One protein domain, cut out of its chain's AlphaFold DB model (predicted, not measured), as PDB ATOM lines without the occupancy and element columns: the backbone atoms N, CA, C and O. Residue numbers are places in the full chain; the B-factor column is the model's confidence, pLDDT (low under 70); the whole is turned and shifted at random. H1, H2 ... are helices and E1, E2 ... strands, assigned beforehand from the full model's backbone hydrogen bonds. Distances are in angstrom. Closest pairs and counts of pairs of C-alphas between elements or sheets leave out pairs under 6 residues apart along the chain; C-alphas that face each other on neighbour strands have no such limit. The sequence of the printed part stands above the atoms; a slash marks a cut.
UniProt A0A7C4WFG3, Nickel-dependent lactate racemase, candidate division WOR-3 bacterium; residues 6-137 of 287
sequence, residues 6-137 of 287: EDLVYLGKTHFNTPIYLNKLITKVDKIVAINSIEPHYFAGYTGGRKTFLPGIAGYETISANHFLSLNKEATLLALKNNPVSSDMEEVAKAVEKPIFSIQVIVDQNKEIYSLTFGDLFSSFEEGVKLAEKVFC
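What this domain is: This is residues 6 to 137 of the 287 residues of the protein "Nickel-dependent lactate racemase" of candidate division WOR-3 bacterium (UniProt A0A7C4WFG3). At one end a hairpin of two strands, E1 and E2, sits beside a helical hairpin, H3 and H4; at the other end a sheet of three strands, E3 E4 E5, has the long helix H5 over one face and no named helix over the other. The short H2 lies near the middle, between this sheet and H4. There are 132 residues printed, with five named helices and five named strands in the order E1 E2 H1 E3 H2 H3 H4 E4 E5 H5; the sheet E3 E4 E5 is mixed, E1 E2 antiparallel. The class is mixed, and the whole is compact, with a radius of gyration of the C-alphas of 14.4 A and spans of 41 by 37 by 22 A.

How they stand to each other: Start at E1, residues 8 to 13: it forms an antiparallel hairpin with E2, residues 19 to 23, where N 9 and O 22 are 2.8 A apart, within hydrogen-bond range. H1, residues 24 to 27, comes closest to E1 with the C-alphas of Lys 24 and Leu 8, 4.9 A apart. Next, the edge strand E3, residues 32 to 37, is the parallel neighbour of E4, residues 100 to 107; N 34 and O 101 are 2.9 A apart, within hydrogen-bond range. H2, residues 49 to 52, is on this sheet at a height of 7.6 A, only just over E3, on which 3 of its 4 C-alphas fall. H3, residues 60 to 71, comes closest to E2 with the C-alphas of Thr 62 and Pro 19, 5.5 A apart. With residues 66 to 70 alone H3 touches H4, residues 84 to 94, closest at the C-alphas of Leu 69 and Val 85, 5.6 A; this helical hairpin runs opposite ways at a shallow tilt of 34 degrees, only just short of steep. H2 touches H4, closest at the C-alphas of Arg 50 and Ala 93, 5.5 A. E3, H2 H3 H4 and E4 make a strand-helix-strand unit, two parallel neighbour strands with helices between them along the chain. E4 forms a hairpin with E5, residues 113 to 119, where N 104 and O 117 are 2.8 A apart, within hydrogen-bond range. H5, residues 121 to 136, is on the same face as H2, over E4 and E5, at a height of 7.9 A and along the strands, at 7 degrees to E5 on the local plane: two layers, a helix on one face of a sheet. Every O i to N i+4 pair is within hydrogen-bond range in H4, 5 of 8 in H3 and 11 of 12 in H5; H1 and H2 are too short for one.

Where its parts are: Find C-alpha 8 at (-29.142, 48.241, 31.059), where E1 begins. E4 runs 22.0 A from C-alpha 100 at (-14.523, 36.201, 27.671), and H3 is 17.7 A long. H5, 21.6 A long with a kink of 29 degrees near residue 130, ends at C-alpha 136, (-23.925, 14.963, 41.465).

The domain as a whole: The C-alphas farthest apart are those of Glu 6 and Lys 134, 42.5 A. The printed part has no cut; the links E3 to H2 and H3 to H4 are long. No printed residue is under 70 in pLDDT.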
ATOM      1  N   GLU A   6     -32.001  52.250  33.312       95.94
ATOM      2  CA  GLU A   6     -30.871  53.135  32.998       95.94
ATOM      3  C   GLU A   6     -29.508  52.437  33.107       95.94
ATOM      4  O   GLU A   6     -28.523  52.893  32.521       95.94
ATOM      5  N   ASP A   7     -29.431  51.331  33.849       96.31
ATOM      6  CA  ASP A   7     -28.227  50.511  34.003       96.31
ATOM      7  C   ASP A   7     -28.114  49.395  32.968       96.31
ATOM      8  O   ASP A   7     -27.138  48.639  32.982       96.31
ATOM      9  N   LEU A   8     -29.074  49.297  32.053       98.19
ATOM     10  CA  LEU A   8     -29.142  48.241  31.059       98.19
ATOM     11  C   LEU A   8     -28.870  48.785  29.654       98.19
ATOM     12  O   LEU A   8     -29.185  49.925  29.325       98.19
ATOM     13  N   VAL A   9     -28.291  47.937  28.811       97.88
ATOM     14  CA  VAL A   9     -28.126  48.160  27.376       97.88
ATOM     15  C   VAL A   9     -28.885  47.081  26.617       97.88
ATOM     16  O   VAL A   9     -28.857  45.911  27.000       97.88
ATOM     17  N   TYR A  10     -29.574  47.481  25.551       98.25
ATOM     18  CA  TYR A  10     -30.271  46.567  24.655       98.25
ATOM     19  C   TYR A  10     -29.328  46.073  23.555       98.25
ATOM     20  O   TYR A  10     -28.705  46.888  22.877       98.25
ATOM     21  N   LEU A  11     -29.252  44.756  23.366       97.81
ATOM     22  CA  LEU A  11     -28.375  44.099  22.389       97.81
ATOM     23  C   LEU A  11     -29.143  43.329  21.300       97.81
ATOM     24  O   LEU A  11     -28.540  42.600  20.523       97.81
ATOM     25  N   GLY A  12     -30.470  43.475  21.230       97.88
ATOM     26  CA  GLY A  12     -31.311  42.784  20.248       97.88
ATOM     27  C   GLY A  12     -32.252  41.759  20.877       97.88
ATOM     28  O   GLY A  12     -32.682  41.916  22.020       97.88
ATOM     29  N   LYS A  13     -32.608  40.723  20.114       98.44
ATOM     30  CA  LYS A  13     -33.487  39.631  20.558       98.44
ATOM     31  C   LYS A  13     -32.935  38.277  20.137       98.44
ATOM     32  O   LYS A  13     -32.320  38.177  19.079       98.44
ATOM     33  N   THR A  14     -33.206  37.257  20.940       98.50
ATOM     34  CA  THR A  14     -32.944  35.853  20.592       98.50
ATOM     35  C   THR A  14     -33.998  35.322  19.617       98.50
ATOM     36  O   THR A  14     -35.041  35.955  19.401       98.50
ATOM     37  N   HIS A  15     -33.784  34.127  19.062       97.94
ATOM     38  CA  HIS A  15     -34.789  33.471  18.218       97.94
ATOM     39  C   HIS A  15     -36.067  33.097  18.983       97.94
ATOM     40  O   HIS A  15     -37.132  32.975  18.378       97.94
ATOM     41  N   PHE A  16     -35.987  32.957  20.310       97.44
ATOM     42  CA  PHE A  16     -37.144  32.760  21.188       97.44
ATOM     43  C   PHE A  16     -37.892  34.067  21.488       97.44
ATOM     44  O   PHE A  16     -38.818  34.077  22.297       97.44
ATOM     45  N   ASN A  17     -37.506  35.171  20.833       97.75
ATOM     46  CA  ASN A  17     -38.047  36.512  21.029       97.75
ATOM     47  C   ASN A  17     -37.778  37.078  22.442       97.75
ATOM     48  O   ASN A  17     -38.438  38.034  22.858       97.75
ATOM     49  N   THR A  18     -36.784  36.541  23.159       98.56
ATOM     50  CA  THR A  18     -36.294  37.112  24.419       98.56
ATOM     51  C   THR A  18     -35.554  38.416  24.111       98.56
ATOM     52  O   THR A  18     -34.570  38.390  23.365       98.56
ATOM     53  N   PRO A  19     -35.977  39.573  24.653       98.44
ATOM     54  CA  PRO A  19     -35.215  40.805  24.511       98.44
ATOM     55  C   PRO A  19     -33.922  40.705  25.317       98.44
ATOM     56  O   PRO A  19     -33.938  40.260  26.464       98.44
ATOM     57  N   ILE A  20     -32.805  41.141  24.745       98.62
ATOM     58  CA  ILE A  20     -31.483  41.047  25.366       98.62
ATOM     59  C   ILE A  20     -31.151  42.392  26.009       98.62
ATOM     60  O   ILE A  20     -30.603  43.282  25.363       98.62
ATOM     61  N   TYR A  21     -31.486  42.542  27.287       98.62
ATOM     62  CA  TYR A  21     -31.038  43.643  28.130       98.62
ATOM     63  C   TYR A  21     -29.995  43.119  29.105       98.62
ATOM     64  O   TYR A  21     -30.298  42.258  29.930       98.62
ATOM     65  N   LEU A  22     -28.778  43.650  29.040       98.44
ATOM     66  CA  LEU A  22     -27.688  43.296  29.949       98.44
ATOM     67  C   LEU A  22     -27.143  44.544  30.639       98.44
ATOM     68  O   LEU A  22     -27.351  45.662  30.174       98.44
ATOM     69  N   ASN A  23     -26.426  44.367  31.745       98.00
ATOM     70  CA  ASN A  23     -25.784  45.467  32.456       98.00
ATOM     71  C   ASN A  23     -24.837  46.255  31.531       98.00
ATOM     72  O   ASN A  23     -23.891  45.690  30.980       98.00
ATOM     73  N   LYS A  24     -25.043  47.575  31.417       97.00
ATOM     74  CA  LYS A  24     -24.286  48.477  30.531       97.00
ATOM     75  C   LYS A  24     -22.778  48.492  30.793       97.00
ATOM     76  O   LYS A  24     -22.030  48.952  29.942       97.00
ATOM     77  N   LEU A  25     -22.302  48.008  31.942       95.81
ATOM     78  CA  LEU A  25     -20.867  47.891  32.213       95.81
ATOM     79  C   LEU A  25     -20.137  47.017  31.181       95.81
ATOM     80  O   LEU A  25     -18.974  47.288  30.901       95.81
ATOM     81  N   ILE A  26     -20.809  46.047  30.550       95.88
ATOM     82  CA  ILE A  26     -20.194  45.202  29.509       95.88
ATOM     83  C   ILE A  26     -19.735  45.992  28.275       95.88
ATOM     84  O   ILE A  26     -18.833  45.552  27.567       95.88
ATOM     85  N   THR A  27     -20.322  47.165  28.010       93.88
ATOM     86  CA  THR A  27     -19.908  48.018  26.883       93.88
ATOM     87  C   THR A  27     -18.693  48.873  27.227       93.88
ATOM     88  O   THR A  27     -18.013  49.358  26.326       93.88
ATOM     89  N   LYS A  28     -18.392  49.023  28.522       95.31
ATOM     90  CA  LYS A  28     -17.316  49.869  29.055       95.31
ATOM     91  C   LYS A  28     -16.018  49.111  29.331       95.31
ATOM     92  O   LYS A  28     -15.071  49.713  29.823       95.31
ATOM     93  N   VAL A  29     -15.986  47.806  29.066       96.75
ATOM     94  CA  VAL A  29     -14.825  46.945  29.320       96.75
ATOM     95  C   VAL A  29     -14.275  46.361  28.023       96.75
ATOM     96  O   VAL A  29     -15.007  46.144  27.052       96.75
ATOM     97  N   ASP A  30     -12.977  46.073  28.028       97.44
ATOM     98  CA  ASP A  30     -12.295  45.429  26.902       97.44
ATOM     99  C   ASP A  30     -12.398  43.903  26.953       97.44
ATOM    100  O   ASP A  30     -12.401  43.249  25.914       97.44
ATOM    101  N   LYS A  31     -12.461  43.328  28.162       97.81
ATOM    102  CA  LYS A  31     -12.463  41.880  28.418       97.81
ATOM    103  C   LYS A  31     -13.333  41.552  29.626       97.81
ATOM    104  O   LYS A  31     -13.495  42.382  30.519       97.81
ATOM    105  N   ILE A  32     -13.853  40.329  29.666       98.06
ATOM    106  CA  ILE A  32     -14.713  39.828  30.743       98.06
ATOM    107  C   ILE A  32     -14.091  38.557  31.329       98.06
ATOM    108  O   ILE A  32     -13.643  37.684  30.588       98.06
ATOM    109  N   VAL A  33     -14.089  38.444  32.659       98.25
ATOM    110  CA  VAL A  33     -13.770  37.196  33.367       98.25
ATOM    111  C   VAL A  33     -15.050  36.677  34.015       98.25
ATOM    112  O   VAL A  33     -15.637  37.357  34.853       98.25
ATOM    113  N   ALA A  34     -15.495  35.492  33.603       97.62
ATOM    114  CA  ALA A  34     -16.683  34.825  34.125       97.62
ATOM    115  C   ALA A  34     -16.262  33.744  35.126       97.62
ATOM    116  O   ALA A  34     -15.570  32.805  34.744       97.62
ATOM    117  N   ILE A  35     -16.655  33.881  36.394       97.38
ATOM    118  CA  ILE A  35     -16.349  32.910  37.454       97.38
ATOM    119  C   ILE A  35     -17.663  32.378  38.014       97.38
ATOM    120  O   ILE A  35     -18.460  33.142  38.565       97.38
ATOM    121  N   ASN A  36     -17.903  31.075  37.874       95.25
ATOM    122  CA  ASN A  36     -19.172  30.460  38.256       95.25
ATOM    123  C   ASN A  36     -18.961  29.043  38.779       95.25
ATOM    124  O   ASN A  36     -17.953  28.411  38.476       95.25
ATOM    125  N   SER A  37     -19.953  28.517  39.496       95.12
ATOM    126  CA  SER A  37     -20.049  27.089  39.785       95.12
ATOM    127  C   SER A  37     -20.960  26.364  38.790       95.12
ATOM    128  O   SER A  37     -21.941  26.937  38.295       95.12
ATOM    129  N   ILE A  38     -20.651  25.093  38.520       96.88
ATOM    130  CA  ILE A  38     -21.498  24.170  37.754       96.88
ATOM    131  C   ILE A  38     -22.122  23.146  38.705       96.88
ATOM    132  O   ILE A  38     -21.425  22.351  39.326       96.88
ATOM    133  N   GLU A  39     -23.449  23.145  38.750       94.38
ATOM    134  CA  GLU A  39     -24.311  22.171  39.419       94.38
ATOM    135  C   GLU A  39     -25.531  21.878  38.517       94.38
ATOM    136  O   GLU A  39     -25.915  22.734  37.701       94.38
ATOM    137  N   PRO A  40     -26.150  20.687  38.609       94.31
ATOM    138  CA  PRO A  40     -27.409  20.402  37.931       94.31
ATOM    139  C   PRO A  40     -28.492  21.429  38.272       94.31
ATOM    140  O   PRO A  40     -28.631  21.877  39.408       94.31
ATOM    141  N   HIS A  41     -29.294  21.803  37.275       94.12
ATOM    142  CA  HIS A  41     -30.344  22.802  37.429       94.12
ATOM    143  C   HIS A  41     -31.661  22.330  36.813       94.12
ATOM    144  O   HIS A  41     -31.755  22.125  35.604       94.12
ATOM    145  N   TYR A  42     -32.705  22.271  37.638       91.06
ATOM    146  CA  TYR A  42     -33.997  21.628  37.363       91.06
ATOM    147  C   TYR A  42     -34.721  22.003  36.059       91.06
ATOM    148  O   TYR A  42     -35.459  21.181  35.528       91.06
ATOM    149  N   PHE A  43     -34.506  23.200  35.504       94.25
ATOM    150  CA  PHE A  43     -35.042  23.570  34.181       94.25
ATOM    151  C   PHE A  43     -33.997  24.011  33.150       94.25
ATOM    152  O   PHE A  43     -34.334  24.187  31.985       94.25
ATOM    153  N   ALA A  44     -32.748  24.255  33.555       96.44
ATOM    154  CA  ALA A  44     -31.725  24.857  32.682       96.44
ATOM    155  C   ALA A  44     -30.632  23.851  32.285       96.44
ATOM    156  O   ALA A  44     -29.598  24.241  31.740       96.44
ATOM    157  N   GLY A  45     -30.816  22.576  32.641       96.31
ATOM    158  CA  GLY A  45     -29.793  21.541  32.584       96.31
ATOM    159  C   GLY A  45     -28.766  21.701  33.700       96.31
ATOM    160  O   GLY A  45     -28.751  20.911  34.640       96.31
ATOM    161  N   TYR A  46     -27.962  22.764  33.618       97.25
ATOM    162  CA  TYR A  46     -26.864  23.074  34.541       97.25
ATOM    163  C   TYR A  46     -26.718  24.583  34.775       97.25
ATOM    164  O   TYR A  46     -27.082  25.391  33.910       97.25
ATOM    165  N   THR A  47     -26.153  24.974  35.917       96.62
ATOM    166  CA  THR A  47     -25.668  26.343  36.174       96.62
ATOM    167  C   THR A  47     -24.389  26.641  35.375       96.62
ATOM    168  O   THR A  47     -24.091  25.937  34.416       96.62
ATOM    169  N   GLY A  48     -23.662  27.710  35.708       96.50
ATOM    170  CA  GLY A  48     -22.383  28.038  35.076       96.50
ATOM    171  C   GLY A  48     -22.470  28.534  33.628       96.50
ATOM    172  O   GLY A  48     -23.551  28.701  33.048       96.50
ATOM    173  N   GLY A  49     -21.301  28.808  33.050       96.62
ATOM    174  CA  GLY A  49     -21.122  29.254  31.668       96.62
ATOM    175  C   GLY A  49     -22.035  30.428  31.306       96.62
ATOM    176  O   GLY A  49     -21.975  31.502  31.909       96.62
ATOM    177  N   ARG A  50     -22.942  30.187  30.351       96.69
ATOM    178  CA  ARG A  50     -23.956  31.140  29.868       96.69
ATOM    179  C   ARG A  50     -24.800  31.816  30.961       96.69
ATOM    180  O   ARG A  50     -25.208  32.963  30.779       96.69
ATOM    181  N   LYS A  51     -24.983  31.179  32.130       97.75
ATOM    182  CA  LYS A  51     -25.711  31.789  33.258       97.75
ATOM    183  C   LYS A  51     -25.049  33.037  33.846       97.75
ATOM    184  O   LYS A  51     -25.723  33.797  34.540       97.75
ATOM    185  N   THR A  52     -23.774  33.279  33.531       97.44
ATOM    186  CA  THR A  52     -23.079  34.547  33.810       97.44
ATOM    187  C   THR A  52     -23.840  35.741  33.253       97.44
ATOM    188  O   THR A  52     -23.978  36.757  33.926       97.44
ATOM    189  N   PHE A  53     -24.355  35.604  32.031       98.25
ATOM    190  CA  PHE A  53     -25.040  36.682  31.333       98.25
ATOM    191  C   PHE A  53     -26.531  36.671  31.647       98.25
ATOM    192  O   PHE A  53     -27.072  37.692  32.064       98.25
ATOM    193  N   LEU A  54     -27.171  35.501  31.557       98.31
ATOM    194  CA  LEU A  54     -28.600  35.330  31.804       98.31
ATOM    195  C   LEU A  54     -28.857  34.184  32.793       98.31
ATOM    196  O   LEU A  54     -28.674  33.024  32.434       98.31
ATOM    197  N   PRO A  55     -29.303  34.463  34.031       97.62
ATOM    198  CA  PRO A  55     -29.764  35.758  34.541       97.62
ATOM    199  C   PRO A  55     -28.672  36.675  35.117       97.62
ATOM    200  O   PRO A  55     -29.003  37.786  35.516       97.62
ATOM    201  N   GLY A  56     -27.408  36.238  35.195       97.38
ATOM    202  CA  GLY A  56     -26.401  36.827  36.092       97.38
ATOM    203  C   GLY A  56     -26.198  38.345  35.996       97.38
ATOM    204  O   GLY A  56     -26.051  38.996  37.029       97.38
ATOM    205  N   ILE A  57     -26.258  38.924  34.795       97.56
ATOM    206  CA  ILE A  57     -26.195  40.383  34.596       97.56
ATOM    207  C   ILE A  57     -27.315  40.908  33.691       97.56
ATOM    208  O   ILE A  57     -27.196  41.993  33.117       97.56
ATOM    209  N   ALA A  58     -28.393  40.142  33.548       98.44
ATOM    210  CA  ALA A  58     -29.511  40.479  32.682       98.44
ATOM    211  C   ALA A  58     -30.529  41.404  33.365       98.44
ATOM    212  O   ALA A  58     -30.667  41.450  34.591       98.44
ATOM    213  N   GLY A  59     -31.271  42.143  32.545       98.38
ATOM    214  CA  GLY A  59     -32.433  42.912  32.963       98.38
ATOM    215  C   GLY A  59     -33.620  42.020  33.312       98.38
ATOM    216  O   GLY A  59     -33.746  40.901  32.818       98.38
ATOM    217  N   TYR A  60     -34.530  42.531  34.139       97.38
ATOM    218  CA  TYR A  60     -35.701  41.794  34.617       97.38
ATOM    219  C   TYR A  60     -36.565  41.247  33.472       97.38
ATOM    220  O   TYR A  60     -37.015  40.108  33.538       97.38
ATOM    221  N   GLU A  61     -36.758  42.026  32.403       97.31
ATOM    222  CA  GLU A  61     -37.535  41.607  31.230       97.31
ATOM    223  C   GLU A  61     -36.894  40.404  30.521       97.31
ATOM    224  O   GLU A  61     -37.572  39.418  30.243       97.31
ATOM    225  N   THR A  62     -35.574  40.439  30.321       98.50
ATOM    226  CA  THR A  62     -34.785  39.333  29.754       98.50
ATOM    227  C   THR A  62     -34.856  38.088  30.630       98.50
ATOM    228  O   THR A  62     -35.104  36.990  30.134       98.50
ATOM    229  N   ILE A  63     -34.694  38.256  31.947       98.25
ATOM    230  CA  ILE A  63     -34.801  37.167  32.924       98.25
ATOM    231  C   ILE A  63     -36.193  36.536  32.855       98.25
ATOM    232  O   ILE A  63     -36.305  35.316  32.748       98.25
ATOM    233  N   SER A  64     -37.244  37.353  32.892       96.62
ATOM    234  CA  SER A  64     -38.629  36.886  32.882       96.62
ATOM    235  C   SER A  64     -38.982  36.159  31.583       96.62
ATOM    236  O   SER A  64     -39.576  35.085  31.645       96.62
ATOM    237  N   ALA A  65     -38.589  36.697  30.424       97.81
ATOM    238  CA  ALA A  65     -38.827  36.071  29.123       97.81
ATOM    239  C   ALA A  65     -38.131  34.704  29.006       97.81
ATOM    240  O   ALA A  65     -38.756  33.724  28.609       97.81
ATOM    241  N   ASN A  66     -36.883  34.596  29.462       98.38
ATOM    242  CA  ASN A  66     -36.168  33.324  29.485       98.38
ATOM    243  C   ASN A  66     -36.778  32.305  30.464       98.38
ATOM    244  O   ASN A  66     -36.922  31.131  30.129       98.38
ATOM    245  N   HIS A  67     -37.184  32.737  31.663       96.44
ATOM    246  CA  HIS A  67     -37.813  31.837  32.637       96.44
ATOM    247  C   HIS A  67     -39.201  31.376  32.185       96.44
ATOM    248  O   HIS A  67     -39.616  30.286  32.559       96.44
ATOM    249  N   PHE A  68     -39.909  32.138  31.349       96.38
ATOM    250  CA  PHE A  68     -41.153  31.666  30.740       96.38
ATOM    251  C   PHE A  68     -40.933  30.407  29.881       96.38
ATOM    252  O   PHE A  68     -41.767  29.499  29.885       96.38
ATOM    253  N   LEU A  69     -39.773  30.284  29.222       97.06
ATOM    254  CA  LEU A  69     -39.415  29.091  28.445       97.06
ATOM    255  C   LEU A  69     -39.288  27.830  29.315       97.06
ATOM    256  O   LEU A  69     -39.389  26.720  28.794       97.06
ATOM    257  N   SER A  70     -39.133  27.962  30.640       95.62
ATOM    258  CA  SER A  70     -39.052  26.813  31.550       95.62
ATOM    259  C   SER A  70     -40.365  26.033  31.666       95.62
ATOM    260  O   SER A  70     -40.382  24.940  32.236       95.62
ATOM    261  N   LEU A  71     -41.477  26.597  31.178       94.00
ATOM    262  CA  LEU A  71     -42.765  25.910  31.076       94.00
ATOM    263  C   LEU A  71     -42.776  24.858  29.955       94.00
ATOM    264  O   LEU A  71     -43.704  24.054  29.873       94.00
ATOM    265  N   ASN A  72     -41.767  24.858  29.080       95.00
ATOM    266  CA  ASN A  72     -41.602  23.825  28.071       95.00
ATOM    267  C   ASN A  72     -41.216  22.487  28.732       95.00
ATOM    268  O   ASN A  72     -40.385  22.435  29.640       95.00
ATOM    269  N   LYS A  73     -41.793  21.387  28.239       93.06
ATOM    270  CA  LYS A  73     -41.499  20.019  28.694       93.06
ATOM    271  C   LYS A  73     -40.044  19.584  28.473       93.06
ATOM    272  O   LYS A  73     -39.599  18.652  29.125       93.06
ATOM    273  N   GLU A  74     -39.323  20.224  27.552       95.69
ATOM    274  CA  GLU A  74     -37.903  19.962  27.272       95.69
ATOM    275  C   GLU A  74     -36.968  20.746  28.209       95.69
ATOM    276  O   GLU A  74     -35.773  20.464  28.278       95.69
ATOM    277  N   ALA A  75     -37.502  21.710  28.970       96.00
ATOM    278  CA  ALA A  75     -36.767  22.431  30.001       96.00
ATOM    279  C   ALA A  75     -36.733  21.605  31.296       96.00
ATOM    280  O   ALA A  75     -37.538  21.794  32.216       96.00
ATOM    281  N   THR A  76     -35.812  20.643  31.332       92.56
ATOM    282  CA  THR A  76     -35.665  19.668  32.417       92.56
ATOM    283  C   THR A  76     -34.243  19.617  32.962       92.56
ATOM    284  O   THR A  76     -33.312  20.272  32.479       92.56
ATOM    285  N   LEU A  77     -34.095  18.847  34.032       92.88
ATOM    286  CA  LEU A  77     -32.841  18.602  34.714       92.88
ATOM    287  C   LEU A  77     -31.877  17.820  33.804       92.88
ATOM    288  O   LEU A  77     -32.304  16.943  33.055       92.88
ATOM    289  N   LEU A  78     -30.589  18.179  33.827       94.38
ATOM    290  CA  LEU A  78     -29.516  17.668  32.950       94.38
ATOM    291  C   LEU A  78     -29.677  17.960  31.444       94.38
ATOM    292  O   LEU A  78     -28.731  17.774  30.678       94.38
ATOM    293  N   ALA A  79     -30.830  18.454  30.988       95.56
ATOM    294  CA  ALA A  79     -31.062  18.741  29.579       95.56
ATOM    295  C   ALA A  79     -30.392  20.056  29.151       95.56
ATOM    296  O   ALA A  79     -30.835  21.144  29.519       95.56
ATOM    297  N   LEU A  80     -29.344  19.953  28.331       96.56
ATOM    298  CA  LEU A  80     -28.778  21.082  27.576       96.56
ATOM    299  C   LEU A  80     -29.255  21.075  26.123       96.56
ATOM    300  O   LEU A  80     -29.666  22.101  25.590       96.56
ATOM    301  N   LYS A  81     -29.243  19.898  25.490       95.31
ATOM    302  CA  LYS A  81     -29.712  19.712  24.116       95.31
ATOM    303  C   LYS A  81     -31.237  19.787  24.061       95.31
ATOM    304  O   LYS A  81     -31.905  19.152  24.871       95.31
ATOM    305  N   ASN A  82     -31.765  20.526  23.084       95.00
ATOM    306  CA  ASN A  82     -33.197  20.802  22.893       95.00
ATOM    307  C   ASN A  82     -33.866  21.543  24.066       95.00
ATOM    308  O   ASN A  82     -35.068  21.759  24.041       95.00
ATOM    309  N   ASN A  83     -33.116  21.972  25.084       98.19
ATOM    310  CA  ASN A  83     -33.679  22.753  26.173       98.19
ATOM    311  C   ASN A  83     -33.788  24.224  25.729       98.19
ATOM    312  O   ASN A  83     -32.750  24.882  25.604       98.19
ATOM    313  N   PRO A  84     -35.002  24.775  25.537       98.12
ATOM    314  CA  PRO A  84     -35.163  26.139  25.039       98.12
ATOM    315  C   PRO A  84     -34.572  27.179  25.991       98.12
ATOM    316  O   PRO A  84     -34.003  28.163  25.536       98.12
ATOM    317  N   VAL A  85     -34.620  26.938  27.307       98.38
ATOM    318  CA  VAL A  85     -34.011  27.835  28.296       98.38
ATOM    319  C   VAL A  85     -32.496  27.894  28.106       98.38
ATOM    320  O   VAL A  85     -31.921  28.981  28.115       98.38
ATOM    321  N   SER A  86     -31.850  26.735  27.934       98.06
ATOM    322  CA  SER A  86     -30.394  26.667  27.759       98.06
ATOM    323  C   SER A  86     -29.959  27.281  26.429       98.06
ATOM    324  O   SER A  86     -28.995  28.043  26.411       98.06
ATOM    325  N   SER A  87     -30.678  26.992  25.340       98.25
ATOM    326  CA  SER A  87     -30.403  27.571  24.020       98.25
ATOM    327  C   SER A  87     -30.566  29.094  24.015       98.25
ATOM    328  O   SER A  87     -29.734  29.802  23.458       98.25
ATOM    329  N   ASP A  88     -31.598  29.616  24.684       98.69
ATOM    330  CA  ASP A  88     -31.839  31.058  24.798       98.69
ATOM    331  C   ASP A  88     -30.726  31.754  25.599       98.69
ATOM    332  O   ASP A  88     -30.206  32.790  25.190       98.69
ATOM    333  N   MET A  89     -30.278  31.139  26.702       98.62
ATOM    334  CA  MET A  89     -29.123  31.626  27.468       98.62
ATOM    335  C   MET A  89     -27.836  31.646  26.633       98.62
ATOM    336  O   MET A  89     -27.030  32.566  26.771       98.62
ATOM    337  N   GLU A  90     -27.626  30.638  25.784       98.12
ATOM    338  CA  GLU A  90     -26.475  30.573  24.885       98.12
ATOM    339  C   GLU A  90     -26.496  31.702  23.845       98.12
ATOM    340  O   GLU A  90     -25.464  32.334  23.623       98.12
ATOM    341  N   GLU A  91     -27.656  32.022  23.266       98.50
ATOM    342  CA  GLU A  91     -27.797  33.164  22.351       98.50
ATOM    343  C   GLU A  91     -27.545  34.503  23.038       98.50
ATOM    344  O   GLU A  91     -26.829  35.343  22.493       98.50
ATOM    345  N   VAL A  92     -28.050  34.682  24.264       98.56
ATOM    346  CA  VAL A  92     -27.753  35.884  25.056       98.56
ATOM    347  C   VAL A  92     -26.257  36.015  25.344       98.56
ATOM    348  O   VAL A  92     -25.715  37.114  25.246       98.56
ATOM    349  N   ALA A  93     -25.571  34.916  25.659       97.94
ATOM    350  CA  ALA A  93     -24.126  34.937  25.861       97.94
ATOM    351  C   ALA A  93     -23.360  35.269  24.565       97.94
ATOM    352  O   ALA A  93     -22.399  36.032  24.609       97.94
ATOM    353  N   LYS A  94     -23.801  34.753  23.408       97.38
ATOM    354  CA  LYS A  94     -23.194  35.033  22.091       97.38
ATOM    355  C   LYS A  94     -23.392  36.473  21.615       97.38
ATOM    356  O   LYS A  94     -22.562  36.963  20.859       97.38
ATOM    357  N   ALA A  95     -24.442  37.158  22.071       97.44
ATOM    358  CA  ALA A  95     -24.663  38.578  21.777       97.44
ATOM    359  C   ALA A  95     -23.629  39.509  22.447       97.44
ATOM    360  O   ALA A  95     -23.567  40.699  22.138       97.44
ATOM    361  N   VAL A  96     -22.819  38.993  23.376       96.88
ATOM    362  CA  VAL A  96     -21.743  39.752  24.019       96.88
ATOM    363  C   VAL A  96     -20.481  39.666  23.163       96.88
ATOM    364  O   VAL A  96     -19.675  38.749  23.296       96.88
ATOM    365  N   GLU A  97     -20.280  40.665  22.305       93.50
ATOM    366  CA  GLU A  97     -19.129  40.773  21.395       93.50
ATOM    367  C   GLU A  97     -17.847  41.242  22.116       93.50
ATOM    368  O   GLU A  97     -17.241  42.265  21.788       93.50
ATOM    369  N   LYS A  98     -17.436  40.511  23.161       95.56
ATOM    370  CA  LYS A  98     -16.226  40.778  23.952       95.56
ATOM    371  C   LYS A  98     -15.439  39.486  24.187       95.56
ATOM    372  O   LYS A  98     -16.046  38.431  24.349       95.56
ATOM    373  N   PRO A  99     -14.099  39.543  24.287       97.38
ATOM    374  CA  PRO A  99     -13.313  38.419  24.778       97.38
ATOM    375  C   PRO A  99     -13.731  38.035  26.204       97.38
ATOM    376  O   PRO A  99     -13.698  38.868  27.115       97.38
ATOM    377  N   ILE A 100     -14.094  36.766  26.389       98.25
ATOM    378  CA  ILE A 100     -14.523  36.201  27.671       98.25
ATOM    379  C   ILE A 100     -13.547  35.095  28.065       98.25
ATOM    380  O   ILE A 100     -13.352  34.141  27.315       98.25
ATOM    381  N   PHE A 101     -12.956  35.217  29.252       98.50
ATOM    382  CA  PHE A 101     -12.238  34.126  29.903       98.50
ATOM    383  C   PHE A 101     -13.120  33.543  31.004       98.50
ATOM    384  O   PHE A 101     -13.562  34.254  31.904       98.50
ATOM    385  N   SER A 102     -13.404  32.253  30.913       98.50
ATOM    386  CA  SER A 102     -14.293  31.539  31.819       98.50
ATOM    387  C   SER A 102     -13.494  30.694  32.802       98.50
ATOM    388  O   SER A 102     -12.499  30.084  32.421       98.50
ATOM    389  N   ILE A 103     -13.942  30.660  34.056       98.56
ATOM    390  CA  ILE A 103     -13.492  29.763  35.118       98.56
ATOM    391  C   ILE A 103     -14.748  29.114  35.701       98.56
ATOM    392  O   ILE A 103     -15.586  29.784  36.311       98.56
ATOM    393  N   GLN A 104     -14.887  27.811  35.500       98.25
ATOM    394  CA  GLN A 104     -16.002  27.026  36.002       98.25
ATOM    395  C   GLN A 104     -15.521  26.123  37.134       98.25
ATOM    396  O   GLN A 104     -14.605  25.319  36.966       98.25
ATOM    397  N   VAL A 105     -16.146  26.277  38.295       97.81
ATOM    398  CA  VAL A 105     -15.822  25.553  39.521       97.81
ATOM    399  C   VAL A 105     -16.827  24.426  39.721       97.81
ATOM    400  O   VAL A 105     -18.037  24.650  39.703       97.81
ATOM    401  N   ILE A 106     -16.337  23.214  39.942       97.12
ATOM    402  CA  ILE A 106     -17.151  22.090  40.387       97.12
ATOM    403  C   ILE A 106     -16.835  21.903  41.862       97.12
ATOM    404  O   ILE A 106     -15.674  21.738  42.238       97.12
ATOM    405  N   VAL A 107     -17.873  21.977  42.682       93.62
ATOM    406  CA  VAL A 107     -17.777  21.915  44.136       93.62
ATOM    407  C   VAL A 107     -18.447  20.629  44.599       93.62
ATOM    408  O   VAL A 107     -19.511  20.280  44.089       93.62
ATOM    409  N   ASP A 108     -17.815  19.909  45.520       88.12
ATOM    410  CA  ASP A 108     -18.388  18.690  46.085       88.12
ATOM    411  C   ASP A 108     -19.358  18.975  47.248       88.12
ATOM    412  O   ASP A 108     -19.601  20.116  47.651       88.12
ATOM    413  N   GLN A 109     -19.916  17.908  47.817       80.88
ATOM    414  CA  GLN A 109     -20.816  17.975  48.973       80.88
ATOM    415  C   GLN A 109     -20.180  18.596  50.234       80.88
ATOM    416  O   GLN A 109     -20.901  19.095  51.097       80.88
ATOM    417  N   ASN A 110     -18.846  18.608  50.343       84.50
ATOM    418  CA  ASN A 110     -18.109  19.215  51.455       84.50
ATOM    419  C   ASN A 110     -17.796  20.701  51.212       84.50
ATOM    420  O   ASN A 110     -17.157  21.340  52.047       84.50
ATOM    421  N   LYS A 111     -18.280  21.269  50.099       84.12
ATOM    422  CA  LYS A 111     -17.969  22.626  49.630       84.12
ATOM    423  C   LYS A 111     -16.500  22.808  49.236       84.12
ATOM    424  O   LYS A 111     -16.022  23.942  49.169       84.12
ATOM    425  N   GLU A 112     -15.799  21.716  48.944       93.00
ATOM    426  CA  GLU A 112     -14.425  21.737  48.458       93.00
ATOM    427  C   GLU A 112     -14.398  21.773  46.928       93.00
ATOM    428  O   GLU A 112     -15.306  21.291  46.247       93.00
ATOM    429  N   ILE A 113     -13.354  22.382  46.362       96.31
ATOM    430  CA  ILE A 113     -13.176  22.415  44.908       96.31
ATOM    431  C   ILE A 113     -12.802  21.007  44.448       96.31
ATOM    432  O   ILE A 113     -11.670  20.566  44.636       96.31
ATOM    433  N   TYR A 114     -13.745  20.330  43.800       96.38
ATOM    434  CA  TYR A 114     -13.521  19.034  43.173       96.38
ATOM    435  C   TYR A 114     -12.699  19.175  41.890       96.38
ATOM    436  O   TYR A 114     -11.771  18.408  41.641       96.38
ATOM    437  N   SER A 115     -13.046  20.157  41.053       97.19
ATOM    438  CA  SER A 115     -12.325  20.441  39.813       97.19
ATOM    439  C   SER A 115     -12.584  21.861  39.317       97.19
ATOM    440  O   SER A 115     -13.568  22.504  39.684       97.19
ATOM    441  N   LEU A 116     -11.705  22.328  38.434       97.25
ATOM    442  CA  LEU A 116     -11.818  23.591  37.715       97.25
ATOM    443  C   LEU A 116     -11.652  23.331  36.218       97.25
ATOM    444  O   LEU A 116     -10.766  22.577  35.822       97.25
ATOM    445  N   THR A 117     -12.461  23.985  35.395       98.38
ATOM    446  CA  THR A 117     -12.238  24.094  33.947       98.38
ATOM    447  C   THR A 117     -12.179  25.569  33.574       98.38
ATOM    448  O   THR A 117     -12.815  26.409  34.215       98.38
ATOM    449  N   PHE A 118     -11.371  25.929  32.580       98.44
ATOM    450  CA  PHE A 118     -11.166  27.332  32.226       98.44
ATOM    451  C   PHE A 118     -10.814  27.520  30.751       98.44
ATOM    452  O   PHE A 118     -10.400  26.579  30.081       98.44
ATOM    453  N   GLY A 119     -10.972  28.744  30.244       98.25
ATOM    454  CA  GLY A 119     -10.699  29.091  28.848       98.25
ATOM    455  C   GLY A 119     -11.895  29.756  28.179       98.25
ATOM    456  O   GLY A 119     -12.459  30.705  28.724       98.25
ATOM    457  N   ASP A 120     -12.273  29.275  26.995       98.12
ATOM    458  CA  ASP A 120     -13.478  29.739  26.303       98.12
ATOM    459  C   ASP A 120     -14.749  29.390  27.104       98.12
ATOM    460  O   ASP A 120     -14.820  28.364  27.784       98.12
ATOM    461  N   LEU A 121     -15.761  30.260  27.039       98.06
ATOM    462  CA  LEU A 121     -16.979  30.160  27.844       98.06
ATOM    463  C   LEU A 121     -17.743  28.854  27.617       98.06
ATOM    464  O   LEU A 121     -18.229  28.265  28.581       98.06
ATOM    465  N   PHE A 122     -17.869  28.421  26.364       97.56
ATOM    466  CA  PHE A 122     -18.715  27.285  26.005       97.56
ATOM    467  C   PHE A 122     -17.983  25.961  26.195       97.56
ATOM    468  O   PHE A 122     -18.525  25.051  26.817       97.56
ATOM    469  N   SER A 123     -16.737  25.875  25.734       98.12
ATOM    470  CA  SER A 123     -15.912  24.670  25.873       98.12
ATOM    471  C   SER A 123     -15.568  24.359  27.332       98.12
ATOM    472  O   SER A 123     -15.755  23.220  27.761       98.12
ATOM    473  N   SER A 124     -15.163  25.358  28.132       98.19
ATOM    474  CA  SER A 124     -14.910  25.148  29.569       98.19
ATOM    475  C   SER A 124     -16.178  24.724  30.314       98.19
ATOM    476  O   SER A 124     -16.123  23.859  31.189       98.19
ATOM    477  N   PHE A 125     -17.331  25.286  29.945       98.31
ATOM    478  CA  PHE A 125     -18.619  24.884  30.494       98.31
ATOM    479  C   PHE A 125     -18.982  23.438  30.120       98.31
ATOM    480  O   PHE A 125     -19.347  22.668  31.005       98.31
ATOM    481  N   GLU A 126     -18.841  23.038  28.854       97.88
ATOM    482  CA  GLU A 126     -19.136  21.670  28.407       97.88
ATOM    483  C   GLU A 126     -18.250  20.628  29.108       97.88
ATOM    484  O   GLU A 126     -18.729  19.572  29.529       97.88
ATOM    485  N   GLU A 127     -16.959  20.922  29.276       98.12
ATOM    486  CA  GLU A 127     -16.048  20.069  30.040       98.12
ATOM    487  C   GLU A 127     -16.452  19.997  31.518       98.12
ATOM    488  O   GLU A 127     -16.521  18.913  32.100       98.12
ATOM    489  N   GLY A 128     -16.793  21.142  32.111       98.00
ATOM    490  CA  GLY A 128     -17.203  21.217  33.505       98.00
ATOM    491  C   GLY A 128     -18.513  20.477  33.792       98.00
ATOM    492  O   GLY A 128     -18.642  19.857  34.844       98.00
ATOM    493  N   VAL A 129     -19.448  20.439  32.838       97.75
ATOM    494  CA  VAL A 129     -20.677  19.629  32.923       97.75
ATOM    495  C   VAL A 129     -20.356  18.140  33.056       97.75
ATOM    496  O   VAL A 129     -20.895  17.479  33.941       97.75
ATOM    497  N   LYS A 130     -19.421  17.616  32.252       96.81
ATOM    498  CA  LYS A 130     -18.996  16.202  32.319       96.81
ATOM    499  C   LYS A 130     -18.374  15.848  33.672       96.81
ATOM    500  O   LYS A 130     -18.437  14.699  34.106       96.81
ATOM    501  N   LEU A 131     -17.735  16.815  34.329       97.25
ATOM    502  CA  LEU A 131     -17.167  16.644  35.667       97.25
ATOM    503  C   LEU A 131     -18.239  16.748  36.752       97.25
ATOM    504  O   LEU A 131     -18.240  15.928  37.665       97.25
ATOM    505  N   ALA A 132     -19.175  17.689  36.622       96.19
ATOM    506  CA  ALA A 132     -20.309  17.832  37.528       96.19
ATOM    507  C   ALA A 132     -21.179  16.564  37.549       96.19
ATOM    508  O   ALA A 132     -21.572  16.112  38.620       96.19
ATOM    509  N   GLU A 133     -21.406  15.917  36.402       94.69
ATOM    510  CA  GLU A 133     -22.129  14.638  36.348       94.69
ATOM    511  C   GLU A 133     -21.505  13.566  37.249       94.69
ATOM    512  O   GLU A 133     -22.229  12.824  37.902       94.69
ATOM    513  N   LYS A 134     -20.173  13.511  37.357       94.25
ATOM    514  CA  LYS A 134     -19.484  12.540  38.226       94.25
ATOM    515  C   LYS A 134     -19.674  12.824  39.717       94.25
ATOM    516  O   LYS A 134     -19.510  11.913  40.519       94.25
ATOM    517  N   VAL A 135     -19.966  14.075  40.074       94.00
ATOM    518  CA  VAL A 135     -20.126  14.528  41.462       94.00
ATOM    519  C   VAL A 135     -21.578  14.401  41.912       94.00
ATOM    520  O   VAL A 135     -21.841  13.918  43.009       94.00
ATOM    521  N   PHE A 136     -22.523  14.824  41.069       93.94
ATOM    522  CA  PHE A 136     -23.925  14.963  41.465       93.94
ATOM    523  C   PHE A 136     -24.811  13.787  41.036       93.94
ATOM    524  O   PHE A 136     -25.801  13.503  41.714       93.94
ATOM    525  N   CYS A 137     -24.492  13.097  39.932       94.62
ATOM    526  CA  CYS A 137     -25.347  12.033  39.403       94.62
ATOM    527  C   CYS A 137     -25.050  10.685  40.071       94.62
ATOM    528  O   CYS A 137     -23.974  10.112  39.908       94.62
TER     529      CYS A 137